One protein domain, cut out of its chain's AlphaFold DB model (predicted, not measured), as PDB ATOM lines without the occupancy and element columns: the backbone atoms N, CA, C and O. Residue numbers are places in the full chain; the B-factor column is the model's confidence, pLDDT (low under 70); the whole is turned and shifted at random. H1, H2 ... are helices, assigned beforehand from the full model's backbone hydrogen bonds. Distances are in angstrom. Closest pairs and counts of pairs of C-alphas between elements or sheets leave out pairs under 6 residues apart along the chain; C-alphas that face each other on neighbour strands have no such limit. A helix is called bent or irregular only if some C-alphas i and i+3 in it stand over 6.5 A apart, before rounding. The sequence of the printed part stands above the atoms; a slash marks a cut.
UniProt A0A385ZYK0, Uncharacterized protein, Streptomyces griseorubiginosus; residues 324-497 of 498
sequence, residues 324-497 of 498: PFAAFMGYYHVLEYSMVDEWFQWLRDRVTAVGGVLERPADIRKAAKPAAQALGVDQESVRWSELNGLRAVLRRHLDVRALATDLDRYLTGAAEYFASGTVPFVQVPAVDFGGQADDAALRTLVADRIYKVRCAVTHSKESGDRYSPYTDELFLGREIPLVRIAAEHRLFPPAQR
ATOM      1  N   PRO A 324      -2.515 -34.968 -26.731       83.31
ATOM      2  CA  PRO A 324      -1.769 -33.910 -26.058       83.31
ATOM      3  C   PRO A 324      -2.219 -32.486 -26.379       83.31
ATOM      4  O   PRO A 324      -2.117 -31.613 -25.516       83.31
ATOM      5  N   PHE A 325      -2.724 -32.237 -27.591       88.62
ATOM      6  CA  PHE A 325      -3.225 -30.920 -27.975       88.62
ATOM      7  C   PHE A 325      -4.465 -30.558 -27.156       88.62
ATOM      8  O   PHE A 325      -4.499 -29.509 -26.507       88.62
ATOM      9  N   ALA A 326      -5.458 -31.446 -27.135       87.62
ATOM     10  CA  ALA A 326      -6.689 -31.250 -26.388       87.62
ATOM     11  C   ALA A 326      -6.429 -31.173 -24.875       87.62
ATOM     12  O   ALA A 326      -7.026 -30.329 -24.203       87.62
ATOM     13  N   ALA A 327      -5.497 -31.975 -24.349       85.44
ATOM     14  CA  ALA A 327      -5.111 -31.942 -22.939       85.44
ATOM     15  C   ALA A 327      -4.467 -30.600 -22.563       85.44
ATOM     16  O   ALA A 327      -4.926 -29.923 -21.641       85.44
ATOM     17  N   PHE A 328      -3.441 -30.175 -23.310       93.25
ATOM     18  CA  PHE A 328      -2.735 -28.919 -23.058       93.25
ATOM     19  C   PHE A 328      -3.691 -27.719 -23.109       93.25
ATOM     20  O   PHE A 328      -3.714 -26.900 -22.190       93.25
ATOM     21  N   MET A 329      -4.523 -27.639 -24.154       94.44
ATOM     22  CA  MET A 329      -5.510 -26.564 -24.296       94.44
ATOM     23  C   MET A 329      -6.584 -26.616 -23.207       94.44
ATOM     24  O   MET A 329      -6.991 -25.572 -22.702       94.44
ATOM     25  N   GLY A 330      -7.014 -27.813 -22.801       90.81
ATOM     26  CA  GLY A 330      -7.946 -28.000 -21.694       90.81
ATOM     27  C   GLY A 330      -7.415 -27.415 -20.383       90.81
ATOM     28  O   GLY A 330      -8.093 -26.593 -19.767       90.81
ATOM     29  N   TYR A 331      -6.187 -27.767 -19.986       93.06
ATOM     30  CA  TYR A 331      -5.567 -27.220 -18.772       93.06
ATOM     31  C   TYR A 331      -5.307 -25.716 -18.894       93.06
ATOM     32  O   TYR A 331      -5.488 -24.970 -17.931       93.06
ATOM     33  N   TYR A 332      -4.957 -25.231 -20.088       96.44
ATOM     34  CA  TYR A 332      -4.820 -23.799 -20.330       96.44
ATOM     35  C   TYR A 332      -6.136 -23.038 -20.104       96.44
ATOM     36  O   TYR A 332      -6.126 -21.981 -19.480       96.44
ATOM     37  N   HIS A 333      -7.280 -23.583 -20.534       94.75
ATOM     38  CA  HIS A 333      -8.591 -22.959 -20.313       94.75
ATOM     39  C   HIS A 333      -9.000 -22.892 -18.833       94.75
ATOM     40  O   HIS A 333      -9.794 -22.020 -18.463       94.75
ATOM     41  N   VAL A 334      -8.470 -23.781 -17.982       92.00
ATOM     42  CA  VAL A 334      -8.618 -23.684 -16.518       92.00
ATOM     43  C   VAL A 334      -7.906 -22.423 -16.017       92.00
ATOM     44  O   VAL A 334      -8.494 -21.617 -15.303       92.00
ATOM     45  N   LEU A 335      -6.667 -22.187 -16.456       95.00
ATOM     46  CA  LEU A 335      -5.924 -20.971 -16.108       95.00
ATOM     47  C   LEU A 335      -6.584 -19.711 -16.686       95.00
ATOM     48  O   LEU A 335      -6.717 -18.707 -15.984       95.00
ATOM     49  N   GLU A 336      -7.025 -19.772 -17.946       95.31
ATOM     50  CA  GLU A 336      -7.634 -18.655 -18.678       95.31
ATOM     51  C   GLU A 336      -8.889 -18.118 -17.993       95.31
ATOM     52  O   GLU A 336      -9.095 -16.903 -17.968       95.31
ATOM     53  N   TYR A 337      -9.679 -19.006 -17.378       92.62
ATOM     54  CA  TYR A 337     -10.939 -18.666 -16.719       92.62
ATOM     55  C   TYR A 337     -10.825 -17.462 -15.776       92.62
ATOM     56  O   TYR A 337     -11.698 -16.603 -15.749       92.62
ATOM     57  N   SER A 338      -9.723 -17.368 -15.026       90.12
ATOM     58  CA  SER A 338      -9.533 -16.327 -14.005       90.12
ATOM     59  C   SER A 338      -8.584 -15.205 -14.419       90.12
ATOM     60  O   SER A 338      -8.392 -14.263 -13.659       90.12
ATOM     61  N   MET A 339      -7.974 -15.261 -15.606       95.94
ATOM     62  CA  MET A 339      -6.872 -14.362 -15.972       95.94
ATOM     63  C   MET A 339      -7.216 -12.873 -15.888       95.94
ATOM     64  O   MET A 339      -6.390 -12.076 -15.441       95.94
ATOM     65  N   VAL A 340      -8.417 -12.490 -16.327       95.25
ATOM     66  CA  VAL A 340      -8.850 -11.086 -16.332       95.25
ATOM     67  C   VAL A 340      -9.051 -10.577 -14.906       95.25
ATOM     68  O   VAL A 340      -8.591  -9.483 -14.574       95.25
ATOM     69  N   ASP A 341      -9.701 -11.377 -14.062       94.06
ATOM     70  CA  ASP A 341      -9.940 -11.036 -12.662       94.06
ATOM     71  C   ASP A 341      -8.647 -10.992 -11.856       94.06
ATOM     72  O   ASP A 341      -8.425 -10.041 -11.107       94.06
ATOM     73  N   GLU A 342      -7.752 -11.955 -12.065       95.25
ATOM     74  CA  GLU A 342      -6.468 -11.999 -11.367       95.25
ATOM     75  C   GLU A 342      -5.537 -10.866 -11.790       95.25
ATOM     76  O   GLU A 342      -4.857 -10.268 -10.954       95.25
ATOM     77  N   TRP A 343      -5.531 -10.502 -13.075       97.31
ATOM     78  CA  TRP A 343      -4.801  -9.325 -13.547       97.31
ATOM     79  C   TRP A 343      -5.322  -8.043 -12.899       97.31
ATOM     80  O   TRP A 343      -4.525  -7.214 -12.450       97.31
ATOM     81  N   PHE A 344      -6.643  -7.883 -12.805       96.94
ATOM     82  CA  PHE A 344      -7.229  -6.729 -12.131       96.94
ATOM     83  C   PHE A 344      -6.887  -6.710 -10.649       96.94
ATOM     84  O   PHE A 344      -6.523  -5.661 -10.120       96.94
ATOM     85  N   GLN A 345      -6.956  -7.867  -9.993       96.00
ATOM     86  CA  GLN A 345      -6.628  -7.973  -8.585       96.00
ATOM     87  C   GLN A 345      -5.175  -7.600  -8.322       96.00
ATOM     88  O   GLN A 345      -4.898  -6.791  -7.440       96.00
ATOM     89  N   TRP A 346      -4.260  -8.084  -9.158       95.25
ATOM     90  CA  TRP A 346      -2.859  -7.691  -9.113       95.25
ATOM     91  C   TRP A 346      -2.655  -6.179  -9.310       95.25
ATOM     92  O   TRP A 346      -1.852  -5.574  -8.595       95.25
ATOM     93  N   LEU A 347      -3.369  -5.545 -10.249       95.75
ATOM     94  CA  LEU A 347      -3.308  -4.088 -10.419       95.75
ATOM     95  C   LEU A 347      -3.820  -3.350  -9.188       95.75
ATOM     96  O   LEU A 347      -3.177  -2.402  -8.736       95.75
ATOM     97  N   ARG A 348      -4.956  -3.790  -8.646       96.38
ATOM     98  CA  ARG A 348      -5.564  -3.203  -7.455       96.38
ATOM     99  C   ARG A 348      -4.606  -3.270  -6.274       96.38
ATOM    100  O   ARG A 348      -4.347  -2.241  -5.664       96.38
ATOM    101  N   ASP A 349      -4.004  -4.431  -6.033       95.81
ATOM    102  CA  ASP A 349      -3.064  -4.640  -4.931       95.81
ATOM    103  C   ASP A 349      -1.826  -3.732  -5.067       95.81
ATOM    104  O   ASP A 349      -1.382  -3.132  -4.088       95.81
ATOM    105  N   ARG A 350      -1.310  -3.537  -6.292       94.94
ATOM    106  CA  ARG A 350      -0.210  -2.590  -6.555       94.94
ATOM    107  C   ARG A 350      -0.603  -1.137  -6.304       94.94
ATOM    108  O   ARG A 350       0.183  -0.395  -5.724       94.94
ATOM    109  N   VAL A 351      -1.783  -0.722  -6.762       96.19
ATOM    110  CA  VAL A 351      -2.287   0.643  -6.550       96.19
ATOM    111  C   VAL A 351      -2.499   0.902  -5.057       96.19
ATOM    112  O   VAL A 351      -2.097   1.947  -4.552       96.19
ATOM    113  N   THR A 352      -3.046  -0.069  -4.328       96.19
ATOM    114  CA  THR A 352      -3.215   0.011  -2.873       96.19
ATOM    115  C   THR A 352      -1.879   0.080  -2.137       96.19
ATOM    116  O   THR A 352      -1.756   0.850  -1.186       96.19
ATOM    117  N   ALA A 353      -0.848  -0.635  -2.597       95.44
ATOM    118  CA  ALA A 353       0.485  -0.593  -1.988       95.44
ATOM    119  C   ALA A 353       1.147   0.799  -2.031       95.44
ATOM    120  O   ALA A 353       1.973   1.104  -1.175       95.44
ATOM    121  N   VAL A 354       0.772   1.656  -2.987       95.50
ATOM    122  CA  VAL A 354       1.233   3.057  -3.067       95.50
ATOM    123  C   VAL A 354       0.242   4.054  -2.449       95.50
ATOM    124  O   VAL A 354       0.367   5.259  -2.651       95.50
ATOM    125  N   GLY A 355      -0.749   3.568  -1.694       93.00
ATOM    126  CA  GLY A 355      -1.761   4.391  -1.026       93.00
ATOM    127  C   GLY A 355      -2.908   4.857  -1.928       93.00
ATOM    128  O   GLY A 355      -3.690   5.716  -1.525       93.00
ATOM    129  N   GLY A 356      -3.020   4.314  -3.142       93.75
ATOM    130  CA  GLY A 356      -4.108   4.606  -4.070       93.75
ATOM    131  C   GLY A 356      -5.322   3.688  -3.899       93.75
ATOM    132  O   GLY A 356      -5.293   2.679  -3.195       93.75
ATOM    133  N   VAL A 357      -6.395   4.010  -4.623       93.44
ATOM    134  CA  VAL A 357      -7.601   3.179  -4.737       93.44
ATOM    135  C   VAL A 357      -7.883   2.929  -6.215       93.44
ATOM    136  O   VAL A 357      -7.904   3.868  -7.009       93.44
ATOM    137  N   LEU A 358      -8.096   1.665  -6.585       94.88
ATOM    138  CA  LEU A 358      -8.495   1.269  -7.934       94.88
ATOM    139  C   LEU A 358      -9.890   0.644  -7.892       94.88
ATOM    140  O   LEU A 358     -10.062  -0.498  -7.462       94.88
ATOM    141  N   GLU A 359     -10.884   1.401  -8.342       93.50
ATOM    142  CA  GLU A 359     -12.253   0.907  -8.477       93.50
ATOM    143  C   GLU A 359     -12.366  -0.097  -9.625       93.50
ATOM    144  O   GLU A 359     -11.641  -0.015 -10.619       93.50
ATOM    145  N   ARG A 360     -13.289  -1.055  -9.492       94.56
ATOM    146  CA  ARG A 360     -13.548  -2.062 -10.524       94.56
ATOM    147  C   ARG A 360     -14.458  -1.472 -11.605       94.56
ATOM    148  O   ARG A 360     -15.629  -1.229 -11.323       94.56
ATOM    149  N   PRO A 361     -13.966  -1.253 -12.838       93.06
ATOM    150  CA  PRO A 361     -14.816  -0.787 -13.926       93.06
ATOM    151  C   PRO A 361     -15.706  -1.924 -14.451       93.06
ATOM    152  O   PRO A 361     -15.375  -3.100 -14.308       93.06
ATOM    153  N   ALA A 362     -16.806  -1.569 -15.127       91.19
ATOM    154  CA  ALA A 362     -17.689  -2.542 -15.783       91.19
ATOM    155  C   ALA A 362     -16.954  -3.383 -16.846       91.19
ATOM    156  O   ALA A 362     -17.161  -4.587 -16.942       91.19
ATOM    157  N   ASP A 363     -16.056  -2.754 -17.611       93.06
ATOM    158  CA  ASP A 363     -15.065  -3.450 -18.434       93.06
ATOM    159  C   ASP A 363     -13.716  -3.392 -17.721       93.06
ATOM    160  O   ASP A 363     -13.016  -2.375 -17.770       93.06
ATOM    161  N   ILE A 364     -13.370  -4.502 -17.069       92.94
ATOM    162  CA  ILE A 364     -12.170  -4.673 -16.246       92.94
ATOM    163  C   ILE A 364     -10.907  -4.217 -16.984       92.94
ATOM    164  O   ILE A 364     -10.052  -3.558 -16.394       92.94
ATOM    165  N   ARG A 365     -10.807  -4.466 -18.296       91.62
ATOM    166  CA  ARG A 365      -9.619  -4.137 -19.103       91.62
ATOM    167  C   ARG A 365      -9.337  -2.633 -19.152       91.62
ATOM    168  O   ARG A 365      -8.194  -2.227 -19.367       91.62
ATOM    169  N   LYS A 366     -10.344  -1.790 -18.891       93.75
ATOM    170  CA  LYS A 366     -10.197  -0.329 -18.799       93.75
ATOM    171  C   LYS A 366      -9.500   0.136 -17.518       93.75
ATOM    172  O   LYS A 366      -9.117   1.301 -17.453       93.75
ATOM    173  N   ALA A 367      -9.261  -0.750 -16.547       94.06
ATOM    174  CA  ALA A 367      -8.529  -0.438 -15.317       94.06
ATOM    175  C   ALA A 367      -7.046  -0.092 -15.554       94.06
ATOM    176  O   ALA A 367      -6.425   0.541 -14.704       94.06
ATOM    177  N   ALA A 368      -6.481  -0.441 -16.719       94.31
ATOM    178  CA  ALA A 368      -5.073  -0.190 -17.034       94.31
ATOM    179  C   ALA A 368      -4.700   1.300 -16.962       94.31
ATOM    180  O   ALA A 368      -3.677   1.653 -16.385       94.31
ATOM    181  N   LYS A 369      -5.538   2.188 -17.515       94.94
ATOM    182  CA  LYS A 369      -5.285   3.637 -17.529       94.94
ATOM    183  C   LYS A 369      -5.284   4.259 -16.120       94.94
ATOM    184  O   LYS A 369      -4.289   4.900 -15.787       94.94
ATOM    185  N   PRO A 370      -6.332   4.096 -15.286       94.81
ATOM    186  CA  PRO A 370      -6.312   4.634 -13.926       94.81
ATOM    187  C   PRO A 370      -5.221   3.989 -13.059       94.81
ATOM    188  O   PRO A 370      -4.580   4.691 -12.282       94.81
ATOM    189  N   ALA A 371      -4.930   2.694 -13.235       94.25
ATOM    190  CA  ALA A 371      -3.831   2.042 -12.524       94.25
ATOM    191  C   ALA A 371      -2.460   2.625 -12.910       94.25
ATOM    192  O   ALA A 371      -1.652   2.912 -12.033       94.25
ATOM    193  N   ALA A 372      -2.210   2.853 -14.204       94.69
ATOM    194  CA  ALA A 372      -0.976   3.472 -14.694       94.69
ATOM    195  C   ALA A 372      -0.762   4.871 -14.099       94.69
ATOM    196  O   ALA A 372       0.331   5.186 -13.631       94.69
ATOM    197  N   GLN A 373      -1.828   5.677 -14.057       94.75
ATOM    198  CA  GLN A 373      -1.813   7.016 -13.466       94.75
ATOM    199  C   GLN A 373      -1.496   6.980 -11.969       94.75
ATOM    200  O   GLN A 373      -0.655   7.749 -11.515       94.75
ATOM    201  N   ALA A 374      -2.125   6.075 -11.216       93.31
ATOM    202  CA  ALA A 374      -1.882   5.934  -9.782       93.31
ATOM    203  C   ALA A 374      -0.469   5.413  -9.461       93.31
ATOM    204  O   ALA A 374       0.115   5.790  -8.451       93.31
ATOM    205  N   LEU A 375       0.088   4.560 -10.324       94.12
ATOM    206  CA  LEU A 375       1.414   3.962 -10.151       94.12
ATOM    207  C   LEU A 375       2.557   4.813 -10.727       94.12
ATOM    208  O   LEU A 375       3.717   4.501 -10.473       94.12
ATOM    209  N   GLY A 376       2.253   5.839 -11.525       93.31
ATOM    210  CA  GLY A 376       3.261   6.635 -12.229       93.31
ATOM    211  C   GLY A 376       4.054   5.838 -13.273       93.31
ATOM    212  O   GLY A 376       5.229   6.119 -13.493       93.31
ATOM    213  N   VAL A 377       3.436   4.826 -13.893       94.38
ATOM    214  CA  VAL A 377       4.071   3.956 -14.903       94.38
ATOM    215  C   VAL A 377       3.409   4.114 -16.268       94.38
ATOM    216  O   VAL A 377       2.292   4.617 -16.376       94.38
ATOM    217  N   ASP A 378       4.084   3.649 -17.318       93.38
ATOM    218  CA  ASP A 378       3.501   3.614 -18.657       93.38
ATOM    219  C   ASP A 378       2.291   2.667 -18.720       93.38
ATOM    220  O   ASP A 378       2.311   1.568 -18.155       93.38
ATOM    221  N   GLN A 379       1.241   3.072 -19.436       90.81
ATOM    222  CA  GLN A 379       0.005   2.304 -19.561       90.81
ATOM    223  C   GLN A 379       0.245   0.941 -20.215       90.81
ATOM    224  O   GLN A 379      -0.383  -0.035 -19.805       90.81
ATOM    225  N   GLU A 380       1.157   0.841 -21.186       89.88
ATOM    226  CA  GLU A 380       1.476  -0.438 -21.837       89.88
ATOM    227  C   GLU A 380       2.065  -1.457 -20.848       89.88
ATOM    228  O   GLU A 380       1.761  -2.646 -20.933       89.88
ATOM    229  N   SER A 381       2.805  -1.005 -19.826       86.62
ATOM    230  CA  SER A 381       3.393  -1.886 -18.801       86.62
ATOM    231  C   SER A 381       2.360  -2.577 -17.901       86.62
ATOM    232  O   SER A 381       2.639  -3.616 -17.301       86.62
ATOM    233  N   VAL A 382       1.160  -2.002 -17.803       90.88
ATOM    234  CA  VAL A 382       0.052  -2.510 -16.985       90.88
ATOM    235  C   VAL A 382      -1.139  -2.943 -17.827       90.88
ATOM    236  O   VAL A 382      -2.140  -3.389 -17.272       90.88
ATOM    237  N   ARG A 383      -1.049  -2.838 -19.157       94.12
ATOM    238  CA  ARG A 383      -2.132  -3.169 -20.077       94.12
ATOM    239  C   ARG A 383      -2.496  -4.647 -19.993       94.12
ATOM    240  O   ARG A 383      -1.644  -5.521 -19.809       94.12
ATOM    241  N   TRP A 384      -3.785  -4.918 -20.172       95.56
ATOM    242  CA  TRP A 384      -4.265  -6.280 -20.316       95.56
ATOM    243  C   TRP A 384      -3.646  -6.949 -21.550       95.56
ATOM    244  O   TRP A 384      -3.779  -6.458 -22.673       95.56
ATOM    245  N   SER A 385      -3.011  -8.093 -21.327       94.94
ATOM    246  CA  SER A 385      -2.602  -9.052 -22.346       94.94
ATOM    247  C   SER A 385      -2.748 -10.450 -21.760       94.94
ATOM    248  O   SER A 385      -2.614 -10.627 -20.551       94.94
ATOM    249  N   GLU A 386      -2.993 -11.441 -22.609       94.62
ATOM    250  CA  GLU A 386      -3.155 -12.833 -22.181       94.62
ATOM    251  C   GLU A 386      -1.970 -13.310 -21.314       94.62
ATOM    252  O   GLU A 386      -2.166 -13.832 -20.218       94.62
ATOM    253  N   LEU A 387      -0.738 -12.984 -21.727       95.44
ATOM    254  CA  LEU A 387       0.472 -13.254 -20.950       95.44
ATOM    255  C   LEU A 387       0.469 -12.571 -19.573       95.44
ATOM    256  O   LEU A 387       0.844 -13.185 -18.574       95.44
ATOM    257  N   ASN A 388       0.040 -11.307 -19.488       95.19
ATOM    258  CA  ASN A 388      -0.023 -10.595 -18.210       95.19
ATOM    259  C   ASN A 388      -1.051 -11.213 -17.251       95.19
ATOM    260  O   ASN A 388      -0.846 -11.160 -16.039       95.19
ATOM    261  N   GLY A 389      -2.113 -11.834 -17.763       96.88
ATOM    262  CA  GLY A 389      -3.081 -12.543 -16.920       96.88
ATOM    263  C   GLY A 389      -2.618 -13.895 -16.485       96.88
ATOM    264  O   GLY A 389      -2.773 -14.215 -15.314       96.88
ATOM    265  N   LEU A 390      -1.972 -14.647 -17.371       97.81
ATOM    266  CA  LEU A 390      -1.325 -15.884 -16.968       97.81
ATOM    267  C   LEU A 390      -0.294 -15.615 -15.863       97.81
ATOM    268  O   LEU A 390      -0.308 -16.277 -14.828       97.81
ATOM    269  N   ARG A 391       0.534 -14.574 -16.019       97.19
ATOM    270  CA  ARG A 391       1.463 -14.126 -14.968       97.19
ATOM    271  C   ARG A 391       0.739 -13.759 -13.672       97.19
ATOM    272  O   ARG A 391       1.246 -14.076 -12.600       97.19
ATOM    273  N   ALA A 392      -0.419 -13.102 -13.741       96.62
ATOM    274  CA  ALA A 392      -1.205 -12.761 -12.555       96.62
ATOM    275  C   ALA A 392      -1.783 -14.004 -11.854       96.62
ATOM    276  O   ALA A 392      -1.644 -14.125 -10.637       96.62
ATOM    277  N   VAL A 393      -2.327 -14.961 -12.615       96.06
ATOM    278  CA  VAL A 393      -2.829 -16.248 -12.104       96.06
ATOM    279  C   VAL A 393      -1.711 -17.014 -11.399       96.06
ATOM    280  O   VAL A 393      -1.859 -17.374 -10.232       96.06
ATOM    281  N   LEU A 394      -0.560 -17.215 -12.050       96.31
ATOM    282  CA  LEU A 394       0.544 -17.965 -11.439       96.31
ATOM    283  C   LEU A 394       1.162 -17.216 -10.252       96.31
ATOM    284  O   LEU A 394       1.532 -17.832  -9.254       96.31
ATOM    285  N   ARG A 395       1.213 -15.877 -10.292       94.50
ATOM    286  CA  ARG A 395       1.648 -15.072  -9.140       94.50
ATOM    287  C   ARG A 395       0.784 -15.324  -7.908       94.50
ATOM    288  O   ARG A 395       1.328 -15.349  -6.811       94.50
ATOM    289  N   ARG A 396      -0.524 -15.513  -8.075       92.00
ATOM    290  CA  ARG A 396      -1.428 -15.751  -6.948       92.00
ATOM    291  C   ARG A 396      -1.449 -17.206  -6.494       92.00
ATOM    292  O   ARG A 396      -1.411 -17.453  -5.296       92.00
ATOM    293  N   HIS A 397      -1.498 -18.147  -7.433       90.62
ATOM    294  CA  HIS A 397      -1.874 -19.532  -7.127       90.62
ATOM    295  C   HIS A 397      -0.707 -20.525  -7.166       90.62
ATOM    296  O   HIS A 397      -0.744 -21.543  -6.481       90.62
ATOM    297  N   LEU A 398       0.354 -20.252  -7.932       91.88
ATOM    298  CA  LEU A 398       1.414 -21.236  -8.160       91.88
ATOM    299  C   LEU A 398       2.456 -21.257  -7.032       91.88
ATOM    300  O   LEU A 398       3.369 -20.439  -7.014       91.88
ATOM    301  N   ASP A 399       2.384 -22.234  -6.135       89.19
ATOM    302  CA  ASP A 399       3.532 -22.619  -5.304       89.19
ATOM    303  C   ASP A 399       4.622 -23.303  -6.154       89.19
ATOM    304  O   ASP A 399       4.421 -24.388  -6.696       89.19
ATOM    305  N   VAL A 400       5.782 -22.653  -6.280       90.06
ATOM    306  CA  VAL A 400       6.898 -23.111  -7.125       90.06
ATOM    307  C   VAL A 400       7.583 -24.356  -6.554       90.06
ATOM    308  O   VAL A 400       8.043 -25.204  -7.316       90.06
ATOM    309  N   ARG A 401       7.632 -24.498  -5.226       86.62
ATOM    310  CA  ARG A 401       8.275 -25.647  -4.572       86.62
ATOM    311  C   ARG A 401       7.410 -26.891  -4.698       86.62
ATOM    312  O   ARG A 401       7.922 -27.965  -5.019       86.62
ATOM    313  N   ALA A 402       6.104 -26.730  -4.486       83.75
ATOM    314  CA  ALA A 402       5.141 -27.797  -4.727       83.75
ATOM    315  C   ALA A 402       5.110 -28.179  -6.215       83.75
ATOM    316  O   ALA A 402       5.196 -29.363  -6.521       83.75
ATOM    317  N   LEU A 403       5.138 -27.199  -7.134       87.31
ATOM    318  CA  LEU A 403       5.237 -27.461  -8.574       87.31
ATOM    319  C   LEU A 403       6.458 -28.326  -8.914       87.31
ATOM    320  O   LEU A 403       6.309 -29.313  -9.621       87.31
ATOM    321  N   ALA A 404       7.651 -27.970  -8.428       87.25
ATOM    322  CA  ALA A 404       8.867 -28.736  -8.705       87.25
ATOM    323  C   ALA A 404       8.767 -30.176  -8.174       87.25
ATOM    324  O   ALA A 404       9.080 -31.128  -8.886       87.25
ATOM    325  N   THR A 405       8.257 -30.328  -6.948       82.94
ATOM    326  CA  THR A 405       8.046 -31.637  -6.314       82.94
ATOM    327  C   THR A 405       7.064 -32.492  -7.110       82.94
ATOM    328  O   THR A 405       7.309 -33.678  -7.322       82.94
ATOM    329  N   ASP A 406       5.955 -31.906  -7.557       78.44
ATOM    330  CA  ASP A 406       4.949 -32.614  -8.336       78.44
ATOM    331  C   ASP A 406       5.472 -32.934  -9.742       78.44
ATOM    332  O   ASP A 406       5.320 -34.060 -10.202       78.44
ATOM    333  N   LEU A 407       6.194 -32.027 -10.400       82.31
ATOM    334  CA  LEU A 407       6.797 -32.291 -11.709       82.31
ATOM    335  C   LEU A 407       7.726 -33.510 -11.699       82.31
ATOM    336  O   LEU A 407       7.626 -34.341 -12.600       82.31
ATOM    337  N   ASP A 408       8.564 -33.662 -10.672       77.81
ATOM    338  CA  ASP A 408       9.439 -34.833 -10.530       77.81
ATOM    339  C   ASP A 408       8.655 -36.142 -10.317       77.81
ATOM    340  O   ASP A 408       9.136 -37.221 -10.676       77.81
ATOM    341  N   ARG A 409       7.427 -36.064  -9.784       68.62
ATOM    342  CA  ARG A 409       6.508 -37.212  -9.674       68.62
ATOM    343  C   ARG A 409       5.844 -37.564 -11.006       68.62
ATOM    344  O   ARG A 409       5.548 -38.737 -11.210       68.62
ATOM    345  N   TYR A 410       5.596 -36.573 -11.868       65.06
ATOM    346  CA  TYR A 410       4.892 -36.702 -13.156       65.06
ATOM    347  C   TYR A 410       5.807 -36.989 -14.355       65.06
ATOM    348  O   TYR A 410       5.356 -37.434 -15.416       65.06
ATOM    349  N   LEU A 411       7.086 -36.654 -14.249       70.19
ATOM    350  CA  LEU A 411       8.032 -36.792 -15.343       70.19
ATOM    351  C   LEU A 411       9.419 -37.041 -14.758       70.19
ATOM    352  O   LEU A 411      10.066 -36.142 -14.232       70.19
ATOM    353  N   THR A 412       9.911 -38.273 -14.883       74.44
ATOM    354  CA  THR A 412      11.299 -38.582 -14.523       74.44
ATOM    355  C   THR A 412      12.251 -37.683 -15.317       74.44
ATOM    356  O   THR A 412      12.191 -37.651 -16.547       74.44
ATOM    357  N   GLY A 413      13.119 -36.954 -14.611       80.06
ATOM    358  CA  GLY A 413      14.020 -35.966 -15.216       80.06
ATOM    359  C   GLY A 413      13.349 -34.628 -15.552       80.06
ATOM    360  O   GLY A 413      13.853 -33.892 -16.401       80.06
ATOM    361  N   ALA A 414      12.212 -34.291 -14.925       82.69
ATOM    362  CA  ALA A 414      11.516 -33.023 -15.146       82.69
ATOM    363  C   ALA A 414      12.425 -31.811 -14.920       82.69
ATOM    364  O   ALA A 414      12.479 -30.930 -15.780       82.69
ATOM    365  N   ALA A 415      13.168 -31.783 -13.808       84.44
ATOM    366  CA  ALA A 415      14.084 -30.688 -13.494       84.44
ATOM    367  C   ALA A 415      15.071 -30.402 -14.644       84.44
ATOM    368  O   ALA A 415      15.193 -29.263 -15.097       84.44
ATOM    369  N   GLU A 416      15.708 -31.443 -15.184       87.19
ATOM    370  CA  GLU A 416      16.657 -31.345 -16.301       87.19
ATOM    371  C   GLU A 416      15.965 -30.891 -17.593       87.19
ATOM    372  O   GLU A 416      16.470 -30.033 -18.323       87.19
ATOM    373  N   TYR A 417      14.777 -31.436 -17.867       89.81
ATOM    374  CA  TYR A 417      13.998 -31.101 -19.052       89.81
ATOM    375  C   TYR A 417      13.604 -29.619 -19.077       89.81
ATOM    376  O   TYR A 417      13.864 -28.922 -20.065       89.81
ATOM    377  N   PHE A 418      13.027 -29.104 -17.990       91.44
ATOM    378  CA  PHE A 418      12.594 -27.709 -17.919       91.44
ATOM    379  C   PHE A 418      13.779 -26.735 -17.869       91.44
ATOM    380  O   PHE A 418      13.723 -25.697 -18.541       91.44
ATOM    381  N   ALA A 419      14.880 -27.104 -17.208       90.94
ATOM    382  CA  ALA A 419      16.111 -26.315 -17.188       90.94
ATOM    383  C   ALA A 419      16.792 -26.227 -18.567       90.94
ATOM    384  O   ALA A 419      17.433 -25.224 -18.872       90.94
ATOM    385  N   SER A 420      16.617 -27.227 -19.440       86.38
ATOM    386  CA  SER A 420      17.216 -27.229 -20.786       86.38
ATOM    387  C   SER A 420      16.575 -26.243 -21.772       86.38
ATOM    388  O   SER A 420      17.149 -25.974 -22.824       86.38
ATOM    389  N   GLY A 421      15.359 -25.755 -21.488       77.94
ATOM    390  CA  GLY A 421      14.628 -24.851 -22.388       77.94
ATOM    391  C   GLY A 421      14.273 -25.445 -23.761       77.94
ATOM    392  O   GLY A 421      13.958 -24.697 -24.681       77.94
ATOM    393  N   THR A 422      14.343 -26.771 -23.934       77.94
ATOM    394  CA  THR A 422      14.244 -27.390 -25.263       77.94
ATOM    395  C   THR A 422      12.821 -27.855 -25.581       77.94
ATOM    396  O   THR A 422      12.361 -28.881 -25.079       77.94
ATOM    397  N   VAL A 423      12.150 -27.131 -26.479       88.31
ATOM    398  CA  VAL A 423      10.910 -27.552 -27.150       88.31
ATOM    399  C   VAL A 423      11.129 -27.372 -28.660       88.31
ATOM    400  O   VAL A 423      11.300 -26.239 -29.102       88.31
ATOM    401  N   PRO A 424      11.179 -28.445 -29.476       85.88
ATOM    402  CA  PRO A 424      11.663 -28.365 -30.863       85.88
ATOM    403  C   PRO A 424      10.902 -27.399 -31.771       85.88
ATOM    404  O   PRO A 424      11.460 -26.902 -32.744       85.88
ATOM    405  N   PHE A 425       9.638 -27.137 -31.447       88.25
ATOM    406  CA  PHE A 425       8.745 -26.310 -32.243       88.25
ATOM    407  C   PHE A 425       8.568 -24.884 -31.706       88.25
ATOM    408  O   PHE A 425       7.805 -24.128 -32.300       88.25
ATOM    409  N   VAL A 426       9.210 -24.510 -30.587       90.75
ATOM    410  CA  VAL A 426       9.147 -23.145 -30.039       90.75
ATOM    411  C   VAL A 426      10.279 -22.832 -29.060       90.75
ATOM    412  O   VAL A 426      10.555 -23.578 -28.125       90.75
ATOM    413  N   GLN A 427      10.886 -21.653 -29.204       90.25
ATOM    414  CA  GLN A 427      11.878 -21.148 -28.248       90.25
ATOM    415  C   GLN A 427      11.258 -20.717 -26.910       90.25
ATOM    416  O   GLN A 427      10.702 -19.618 -26.784       90.25
ATOM    417  N   VAL A 428      11.423 -21.535 -25.872       92.44
ATOM    418  CA  VAL A 428      10.895 -21.299 -24.518       92.44
ATOM    419  C   VAL A 428      11.992 -20.908 -23.524       92.44
ATOM    420  O   VAL A 428      13.155 -21.255 -23.719       92.44
ATOM    421  N   PRO A 429      11.666 -20.167 -22.448       93.81
ATOM    422  CA  PRO A 429      12.627 -19.939 -21.379       93.81
ATOM    423  C   PRO A 429      12.979 -21.247 -20.653       93.81
ATOM    424  O   PRO A 429      12.128 -22.117 -20.429       93.81
ATOM    425  N   ALA A 430      14.245 -21.350 -20.252       93.56
ATOM    426  CA  ALA A 430      14.698 -22.334 -19.280       93.56
ATOM    427  C   ALA A 430      14.085 -22.029 -17.907       93.56
ATOM    428  O   ALA A 430      14.061 -20.874 -17.473       93.56
ATOM    429  N   VAL A 431      13.594 -23.066 -17.234       93.06
ATOM    430  CA  VAL A 431      13.052 -22.979 -15.875       93.06
ATOM    431  C   VAL A 431      13.854 -23.933 -15.002       93.06
ATOM    432  O   VAL A 431      13.625 -25.139 -15.021       93.06
ATOM    433  N   ASP A 432      14.825 -23.386 -14.277       91.38
ATOM    434  CA  ASP A 432      15.658 -24.140 -13.342       91.38
ATOM    435  C   ASP A 432      15.113 -23.994 -11.916       91.38
ATOM    436  O   ASP A 432      15.334 -22.980 -11.252       91.38
ATOM    437  N   PHE A 433      14.388 -25.015 -11.455       86.12
ATOM    438  CA  PHE A 433      13.811 -25.059 -10.109       86.12
ATOM    439  C   PHE A 433      14.858 -25.247  -8.995       86.12
ATOM    440  O   PHE A 433      14.538 -25.013  -7.831       86.12
ATOM    441  N   GLY A 434      16.087 -25.664  -9.328       79.94
ATOM    442  CA  GLY A 434      17.201 -25.810  -8.384       79.94
ATOM    443  C   GLY A 434      18.161 -24.613  -8.360       79.94
ATOM    444  O   GLY A 434      19.113 -24.607  -7.576       79.94
ATOM    445  N   GLY A 435      17.933 -23.622  -9.225       79.19
ATOM    446  CA  GLY A 435      18.806 -22.469  -9.424       79.19
ATOM    447  C   GLY A 435      18.666 -21.364  -8.368       79.19
ATOM    448  O   GLY A 435      17.944 -21.474  -7.382       79.19
ATOM    449  N   GLN A 436      19.367 -20.247  -8.593       70.06
ATOM    450  CA  GLN A 436      19.387 -19.085  -7.682       70.06
ATOM    451  C   GLN A 436      18.211 -18.109  -7.868       70.06
ATOM    452  O   GLN A 436      18.150 -17.089  -7.180       70.06
ATOM    453  N   ALA A 437      17.315 -18.364  -8.825       79.38
ATOM    454  CA  ALA A 437      16.176 -17.490  -9.086       79.38
ATOM    455  C   ALA A 437      15.186 -17.520  -7.912       79.38
ATOM    456  O   ALA A 437      14.918 -18.577  -7.345       79.38
ATOM    457  N   ASP A 438      14.620 -16.363  -7.567       90.62
ATOM    458  CA  ASP A 438      13.547 -16.310  -6.576       90.62
ATOM    459  C   ASP A 438      12.214 -16.842  -7.141       90.62
ATOM    460  O   ASP A 438      12.000 -16.929  -8.357       90.62
ATOM    461  N   ASP A 439      11.286 -17.183  -6.245       91.62
ATOM    462  CA  ASP A 439       9.977 -17.734  -6.608       91.62
ATOM    463  C   ASP A 439       9.185 -16.816  -7.562       91.62
ATOM    464  O   ASP A 439       8.400 -17.298  -8.380       91.62
ATOM    465  N   ALA A 440       9.354 -15.491  -7.486       92.06
ATOM    466  CA  ALA A 440       8.621 -14.548  -8.332       92.06
ATOM    467  C   ALA A 440       9.139 -14.559  -9.778       92.06
ATOM    468  O   ALA A 440       8.345 -14.529 -10.731       92.06
ATOM    469  N   ALA A 441      10.459 -14.636  -9.945       93.88
ATOM    470  CA  ALA A 441      11.107 -14.837 -11.230       93.88
ATOM    471  C   ALA A 441      10.707 -16.192 -11.829       93.88
ATOM    472  O   ALA A 441      10.294 -16.242 -12.990       93.88
ATOM    473  N   LEU A 442      10.711 -17.264 -11.031       94.75
ATOM    474  CA  LEU A 442      10.307 -18.599 -11.484       94.75
ATOM    475  C   LEU A 442       8.849 -18.636 -11.961       94.75
ATOM    476  O   LEU A 442       8.586 -19.132 -13.055       94.75
ATOM    477  N   ARG A 443       7.901 -18.025 -11.236       95.88
ATOM    478  CA  ARG A 443       6.497 -17.915 -11.697       95.88
ATOM    479  C   ARG A 443       6.379 -17.190 -13.037       95.88
ATOM    480  O   ARG A 443       5.541 -17.550 -13.862       95.88
ATOM    481  N   THR A 444       7.213 -16.175 -13.259       95.50
ATOM    482  CA  THR A 444       7.235 -15.427 -14.523       95.50
ATOM    483  C   THR A 444       7.784 -16.290 -15.659       95.50
ATOM    484  O   THR A 444       7.173 -16.340 -16.722       95.50
ATOM    485  N   LEU A 445       8.876 -17.027 -15.432       96.19
ATOM    486  CA  LEU A 445       9.447 -17.941 -16.426       96.19
ATOM    487  C   LEU A 445       8.482 -19.082 -16.781       96.19
ATOM    488  O   LEU A 445       8.325 -19.403 -17.959       96.19
ATOM    489  N   VAL A 446       7.784 -19.646 -15.790       96.94
ATOM    490  CA  VAL A 446       6.748 -20.670 -16.008       96.94
ATOM    491  C   VAL A 446       5.592 -20.114 -16.846       96.94
ATOM    492  O   VAL A 446       5.193 -20.748 -17.822       96.94
ATOM    493  N   ALA A 447       5.084 -18.917 -16.524       97.44
ATOM    494  CA  ALA A 447       4.032 -18.270 -17.314       97.44
ATOM    495  C   ALA A 447       4.474 -18.055 -18.768       97.44
ATOM    496  O   ALA A 447       3.747 -18.388 -19.702       97.44
ATOM    497  N   ASP A 448       5.687 -17.537 -18.962       96.00
ATOM    498  CA  ASP A 448       6.240 -17.257 -20.284       96.00
ATOM    499  C   ASP A 448       6.410 -18.541 -21.108       96.00
ATOM    500  O   ASP A 448       6.105 -18.545 -22.302       96.00
ATOM    501  N   ARG A 449       6.844 -19.645 -20.482       96.62
ATOM    502  CA  ARG A 449       6.932 -20.960 -21.130       96.62
ATOM    503  C   ARG A 449       5.563 -21.470 -21.564       96.62
ATOM    504  O   ARG A 449       5.380 -21.724 -22.753       96.62
ATOM    505  N   ILE A 450       4.599 -21.546 -20.643       97.31
ATOM    506  CA  ILE A 450       3.235 -22.021 -20.932       97.31
ATOM    507  C   ILE A 450       2.604 -21.190 -22.058       97.31
ATOM    508  O   ILE A 450       2.064 -21.749 -23.012       97.31
ATOM    509  N   TYR A 451       2.707 -19.859 -21.990       96.50
ATOM    510  CA  TYR A 451       2.142 -18.966 -23.003       96.50
ATOM    511  C   TYR A 451       2.780 -19.164 -24.381       96.50
ATOM    512  O   TYR A 451       2.071 -19.227 -25.383       96.50
ATOM    513  N   LYS A 452       4.110 -19.293 -24.454       94.19
ATOM    514  CA  LYS A 452       4.804 -19.522 -25.727       94.19
ATOM    515  C   LYS A 452       4.428 -20.859 -26.358       94.19
ATOM    516  O   LYS A 452       4.160 -20.888 -27.557       94.19
ATOM    517  N   VAL A 453       4.348 -21.929 -25.562       94.69
ATOM    518  CA  VAL A 453       3.876 -23.240 -26.036       94.69
ATOM    519  C   VAL A 453       2.439 -23.128 -26.540       94.69
ATOM    520  O   VAL A 453       2.174 -23.512 -27.676       94.69
ATOM    521  N   ARG A 454       1.534 -22.497 -25.776       94.44
ATOM    522  CA  ARG A 454       0.154 -22.231 -26.217       94.44
ATOM    523  C   ARG A 454       0.128 -21.496 -27.551       94.44
ATOM    524  O   ARG A 454      -0.574 -21.917 -28.462       94.44
ATOM    525  N   CYS A 455       0.891 -20.414 -27.691       91.75
ATOM    526  CA  CYS A 455       0.932 -19.642 -28.928       91.75
ATOM    527  C   CYS A 455       1.414 -20.468 -30.124       91.75
ATOM    528  O   CYS A 455       0.808 -20.364 -31.185       91.75
ATOM    529  N   ALA A 456       2.454 -21.288 -29.960       90.69
ATOM    530  CA  ALA A 456       2.960 -22.152 -31.026       90.69
ATOM    531  C   ALA A 456       1.967 -23.261 -31.416       90.69
ATOM    532  O   ALA A 456       1.931 -23.681 -32.572       90.69
ATOM    533  N   VAL A 457       1.146 -23.699 -30.457       89.81
ATOM    534  CA  VAL A 457       0.074 -24.681 -30.650       89.81
ATOM    535  C   VAL A 457      -1.146 -24.076 -31.362       89.81
ATOM    536  O   VAL A 457      -1.711 -24.717 -32.246       89.81
ATOM    537  N   THR A 458      -1.558 -22.849 -31.022       85.62
ATOM    538  CA  THR A 458      -2.787 -22.230 -31.560       85.62
ATOM    539  C   THR A 458      -2.572 -21.361 -32.797       85.62
ATOM    540  O   THR A 458      -3.472 -21.233 -33.623       85.62
ATOM    541  N   HIS A 459      -1.415 -20.707 -32.914       73.94
ATOM    542  CA  HIS A 459      -1.119 -19.738 -33.974       73.94
ATOM    543  C   HIS A 459      -0.098 -20.317 -34.947       73.94
ATOM    544  O   HIS A 459       1.028 -19.836 -35.058       73.94
ATOM    545  N   SER A 460      -0.512 -21.340 -35.689       57.97
ATOM    546  CA  SER A 460       0.250 -21.937 -36.786       57.97
ATOM    547  C   SER A 460       0.254 -21.012 -38.009       57.97
ATOM    548  O   SER A 460      -0.431 -21.229 -39.006       57.97
ATOM    549  N   LYS A 461       1.033 -19.928 -37.942       56.44
ATOM    550  CA  LYS A 461       1.348 -19.130 -39.134       56.44
ATOM    551  C   LYS A 461       2.368 -19.880 -39.994       56.44
ATOM    552  O   LYS A 461       3.200 -20.628 -39.489       56.44
ATOM    553  N   GLU A 462       2.306 -19.678 -41.307       46.78
ATOM    554  CA  GLU A 462       3.135 -20.400 -42.284       46.78
ATOM    555  C   GLU A 462       4.651 -20.153 -42.112       46.78
ATOM    556  O   GLU A 462       5.456 -20.970 -42.546       46.78
ATOM    557  N   SER A 463       5.042 -19.077 -41.420       49.91
ATOM    558  CA  SER A 463       6.411 -18.555 -41.349       49.91
ATOM    559  C   SER A 463       7.015 -18.491 -39.930       49.91
ATOM    560  O   SER A 463       7.506 -17.435 -39.523       49.91
ATOM    561  N   GLY A 464       7.016 -19.592 -39.163       57.88
ATOM    562  CA  GLY A 464       7.733 -19.637 -37.879       57.88
ATOM    563  C   GLY A 464       7.706 -20.970 -37.122       57.88
ATOM    564  O   GLY A 464       7.176 -21.964 -37.618       57.88
ATOM    565  N   ASP A 465       8.279 -20.934 -35.912       64.94
ATOM    566  CA  ASP A 465       8.163 -21.919 -34.825       64.94
ATOM    567  C   ASP A 465       6.687 -22.304 -34.619       64.94
ATOM    568  O   ASP A 465       5.891 -21.508 -34.109       64.94
ATOM    569  N   ARG A 466       6.299 -23.498 -35.078       78.19
ATOM    570  CA  ARG A 466       4.907 -23.956 -35.070       78.19
ATOM    571  C   ARG A 466       4.821 -25.415 -34.670       78.19
ATOM    572  O   ARG A 466       5.592 -26.235 -35.155       78.19
ATOM    573  N   TYR A 467       3.822 -25.726 -33.857       85.31
ATOM    574  CA  TYR A 467       3.460 -27.098 -33.546       85.31
ATOM    575  C   TYR A 467       2.946 -27.815 -34.802       85.31
ATOM    576  O   TYR A 467       2.014 -27.344 -35.463       85.31
ATOM    577  N   SER A 468       3.528 -28.969 -35.116       80.75
ATOM    578  CA  SER A 468       3.025 -29.905 -36.114       80.75
ATOM    579  C   SER A 468       2.385 -31.112 -35.419       80.75
ATOM    580  O   SER A 468       3.102 -31.888 -34.777       80.75
ATOM    581  N   PRO A 469       1.067 -31.344 -35.591       76.31
ATOM    582  CA  PRO A 469       0.425 -32.574 -35.133       76.31
ATOM    583  C   PRO A 469       1.180 -33.819 -35.623       76.31
ATOM    584  O   PRO A 469       1.754 -33.798 -36.714       76.31
ATOM    585  N   TYR A 470       1.188 -34.885 -34.818       69.00
ATOM    586  CA  TYR A 470       1.898 -36.162 -35.034       69.00
ATOM    587  C   TYR A 470       3.438 -36.114 -35.009       69.00
ATOM    588  O   TYR A 470       4.062 -37.103 -34.633       69.00
ATOM    589  N   THR A 471       4.066 -34.988 -35.360       75.62
ATOM    590  CA  THR A 471       5.534 -34.824 -35.291       75.62
ATOM    591  C   THR A 471       5.973 -34.338 -33.913       75.62
ATOM    592  O   THR A 471       6.907 -34.877 -33.322       75.62
ATOM    593  N   ASP A 472       5.268 -33.336 -33.385       81.81
ATOM    594  CA  ASP A 472       5.634 -32.641 -32.149       81.81
ATOM    595  C   ASP A 472       4.839 -33.110 -30.927       81.81
ATOM    596  O   ASP A 472       5.061 -32.654 -29.806       81.81
ATOM    597  N   GLU A 473       3.906 -34.036 -31.128       77.88
ATOM    598  CA  GLU A 473       2.936 -34.490 -30.132       77.88
ATOM    599  C   GLU A 473       3.601 -35.056 -28.864       77.88
ATOM    600  O   GLU A 473       3.168 -34.767 -27.749       77.88
ATOM    601  N   LEU A 474       4.715 -35.782 -29.012       78.00
ATOM    602  CA  LEU A 474       5.493 -36.296 -27.878       78.00
ATOM    603  C   LEU A 474       6.167 -35.175 -27.077       78.00
ATOM    604  O   LEU A 474       6.298 -35.283 -25.857       78.00
ATOM    605  N   PHE A 475       6.600 -34.107 -27.752       85.31
ATOM    606  CA  PHE A 475       7.217 -32.950 -27.106       85.31
ATOM    607  C   PHE A 475       6.164 -32.092 -26.407       85.31
ATOM    608  O   PHE A 475       6.379 -31.695 -25.267       85.31
ATOM    609  N   LEU A 476       4.996 -31.891 -27.026       88.44
ATOM    610  CA  LEU A 476       3.857 -31.251 -26.368       88.44
ATOM    611  C   LEU A 476       3.394 -32.059 -25.148       88.44
ATOM    612  O   LEU A 476       3.122 -31.483 -24.098       88.44
ATOM    613  N   GLY A 477       3.397 -33.391 -25.248       84.00
ATOM    614  CA  GLY A 477       3.103 -34.291 -24.134       84.00
ATOM    615  C   GLY A 477       3.983 -34.054 -22.902       84.00
ATOM    616  O   GLY A 477       3.497 -34.149 -21.779       84.00
ATOM    617  N   ARG A 478       5.254 -33.673 -23.092       86.69
ATOM    618  CA  ARG A 478       6.181 -33.342 -21.992       86.69
ATOM    619  C   ARG A 478       5.944 -31.965 -21.368       86.69
ATOM    620  O   ARG A 478       6.373 -31.743 -20.239       86.69
ATOM    621  N   GLU A 479       5.235 -31.067 -22.050       92.00
ATOM    622  CA  GLU A 479       4.833 -29.761 -21.510       92.00
ATOM    623  C   GLU A 479       3.505 -29.828 -20.728       92.00
ATOM    624  O   GLU A 479       3.212 -28.929 -19.938       92.00
ATOM    625  N   ILE A 480       2.708 -30.893 -20.900       89.56
ATOM    626  CA  ILE A 480       1.416 -31.063 -20.211       89.56
ATOM    627  C   ILE A 480       1.543 -31.025 -18.683       89.56
ATOM    628  O   ILE A 480       0.759 -30.294 -18.078       89.56
ATOM    629  N   PRO A 481       2.488 -31.738 -18.031       88.25
ATOM    630  CA  PRO A 481       2.599 -31.711 -16.572       88.25
ATOM    631  C   PRO A 481       2.731 -30.296 -16.002       88.25
ATOM    632  O   PRO A 481       2.110 -29.980 -14.993       88.25
ATOM    633  N   LEU A 482       3.464 -29.410 -16.688       92.88
ATOM    634  CA  LEU A 482       3.664 -28.028 -16.249       92.88
ATOM    635  C   LEU A 482       2.349 -27.238 -16.213       92.88
ATOM    636  O   LEU A 482       2.038 -26.599 -15.207       92.88
ATOM    637  N   VAL A 483       1.567 -27.285 -17.296       94.31
ATOM    638  CA  VAL A 483       0.280 -26.575 -17.363       94.31
ATOM    639  C   VAL A 483      -0.791 -27.257 -16.506       94.31
ATOM    640  O   VAL A 483      -1.595 -26.560 -15.890       94.31
ATOM    641  N   ARG A 484      -0.767 -28.593 -16.401       90.06
ATOM    642  CA  ARG A 484      -1.666 -29.379 -15.544       90.06
ATOM    643  C   ARG A 484      -1.489 -29.000 -14.080       90.06
ATOM    644  O   ARG A 484      -2.456 -28.573 -13.462       90.06
ATOM    645  N   ILE A 485      -0.272 -29.077 -13.541       86.69
ATOM    646  CA  ILE A 485      -0.027 -28.773 -12.123       86.69
ATOM    647  C   ILE A 485      -0.349 -27.302 -11.834       86.69
ATOM    648  O   ILE A 485      -0.976 -26.989 -10.824       86.69
ATOM    649  N   ALA A 486      -0.026 -26.381 -12.747       91.75
ATOM    650  CA  ALA A 486      -0.434 -24.985 -12.605       91.75
ATOM    651  C   ALA A 486      -1.968 -24.818 -12.546       91.75
ATOM    652  O   ALA A 486      -2.476 -24.064 -11.712       91.75
ATOM    653  N   ALA A 487      -2.709 -25.528 -13.402       89.81
ATOM    654  CA  ALA A 487      -4.170 -25.548 -13.402       89.81
ATOM    655  C   ALA A 487      -4.731 -26.159 -12.108       89.81
ATOM    656  O   ALA A 487      -5.644 -25.598 -11.505       89.81
ATOM    657  N   GLU A 488      -4.137 -27.250 -11.627       83.94
ATOM    658  CA  GLU A 488      -4.486 -27.868 -10.351       83.94
ATOM    659  C   GLU A 488      -4.217 -26.918  -9.181       83.94
ATOM    660  O   GLU A 488      -4.996 -26.903  -8.239       83.94
ATOM    661  N   HIS A 489      -3.138 -26.123  -9.187       85.81
ATOM    662  CA  HIS A 489      -2.842 -25.152  -8.114       85.81
ATOM    663  C   HIS A 489      -3.890 -24.042  -8.056       85.81
ATOM    664  O   HIS A 489      -4.195 -23.521  -6.985       85.81
ATOM    665  N   ARG A 490      -4.463 -23.695  -9.213       85.88
ATOM    666  CA  ARG A 490      -5.592 -22.772  -9.305       85.88
ATOM    667  C   ARG A 490      -6.902 -23.416  -8.840       85.88
ATOM    668  O   ARG A 490      -7.696 -22.723  -8.210       85.88
ATOM    669  N   LEU A 491      -7.153 -24.679  -9.179       77.19
ATOM    670  CA  LEU A 491      -8.395 -25.386  -8.840       77.19
ATOM    671  C   LEU A 491      -8.427 -25.834  -7.367       77.19
ATOM    672  O   LEU A 491      -9.435 -25.651  -6.694       77.19
ATOM    673  N   PHE A 492      -7.304 -26.351  -6.875       72.69
ATOM    674  CA  PHE A 492      -7.066 -26.840  -5.518       72.69
ATOM    675  C   PHE A 492      -5.858 -26.092  -4.931       72.69
ATOM    676  O   PHE A 492      -4.717 -26.534  -5.113       72.69
ATOM    677  N   PRO A 493      -6.057 -24.941  -4.268       63.81
ATOM    678  CA  PRO A 493      -4.974 -24.185  -3.646       63.81
ATOM    679  C   PRO A 493      -4.098 -25.073  -2.744       63.81
ATOM    680  O   PRO A 493      -4.651 -25.844  -1.962       63.81
ATOM    681  N   PRO A 494      -2.755 -24.955  -2.769       53.50
ATOM    682  CA  PRO A 494      -1.861 -25.801  -1.970       53.50
ATOM    683  C   PRO A 494      -2.165 -25.837  -0.466       53.50
ATOM    684  O   PRO A 494      -1.990 -26.869   0.162       53.50
ATOM    685  N   ALA A 495      -2.694 -24.752   0.109       52.81
ATOM    686  CA  ALA A 495      -3.116 -24.703   1.514       52.81
ATOM    687  C   ALA A 495      -4.341 -25.586   1.843       52.81
ATOM    688  O   ALA A 495      -4.644 -25.804   3.011       52.81
ATOM    689  N   GLN A 496      -5.058 -26.051   0.818       48.81
ATOM    690  CA  GLN A 496      -6.202 -26.962   0.904       48.81
ATOM    691  C   GLN A 496      -5.830 -28.390   0.470       48.81
ATOM    692  O   GLN A 496      -6.686 -29.272   0.470       48.81
ATOM    693  N   ARG A 497      -4.564 -28.619   0.091       50.41
ATOM    694  CA  ARG A 497      -4.005 -29.942  -0.193       50.41
ATOM    695  C   ARG A 497      -3.377 -30.464   1.092       50.41
ATOM    696  O   ARG A 497      -2.554 -29.767   1.682       50.41
TER     697      ARG A 497
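Overview. This is residues 324 to 497 of the 498 residues of an uncharacterized protein of Streptomyces griseorubiginosus (UniProt A0A385ZYK0). Look first for H1, a long bent helix that joins two lobes: arm H1a packs on a body of crossed helices, H4, H7, H8 and H5 with short H6, while arm H1b reaches out into a small head with H2 and H3. The printed part has 174 residues with eight named helices, H1 to H8 in chain order, and no named strand: all helix. It is compact, with a radius of gyration of the C-alphas of 17.0 A and spans of 49 by 40 by 28 A.

Along the chain. Find C-alpha 324 at (-1.769, -33.910, -26.058), where H1, residues 324 to 353, begins. By its hydrogen bonds it was assigned as one helix, but it is bent, C-alphas 337 and 340 being 7.9 A apart: H1a is residues 324 to 337, H1b 340 to 353, each 20.1 A long. Next come H2, 364 to 375; H3, 379 to 382; H4, 386 to 397; H5, 400 to 410; H6, 414 to 419; H7, 439 to 458, 28.4 A; and H8, 473 to 491, 25.8 A, ending at (-8.395, -25.386, -8.840). H8 is only just irregular, C-alphas 478 and 481 being 6.7 A apart.

Arrangement. H1a touches H8 at a shallow tilt of 26 degrees, closest C-alphas Pro 324 and Gly 477, 5.3 A. H1b touches H2 at 19 degrees, shallow, Val 351 to Leu 375, 6.1 A. H2 touches H3, Ala 372 to Gln 379, 5.1 A. H4 touches H7, opposite ways, Arg 391 to Ala 447, 5.4 A. H5 touches H8, Leu 407 to Pro 481, 6.5 A, and H6, Asp 408 to Ala 414, 5.4 A. H2 is apart from H7. Every O i to N i+4 pair is within hydrogen-bond range in H1a, H1b, H4, H5, H6 and H7; 5 of 8 are in H2, 12 of 15 in H8, and H3 is too short.

Size, cuts and confidence. The farthest C-alphas, Gly 355 and Tyr 470, are 53.1 A apart. The printed part has no cut; links H6 to H7 and H7 to H8 are long. Look for pLDDT under 70 at residues 409 to 410, 460 to 465, 470 and 493 to 497.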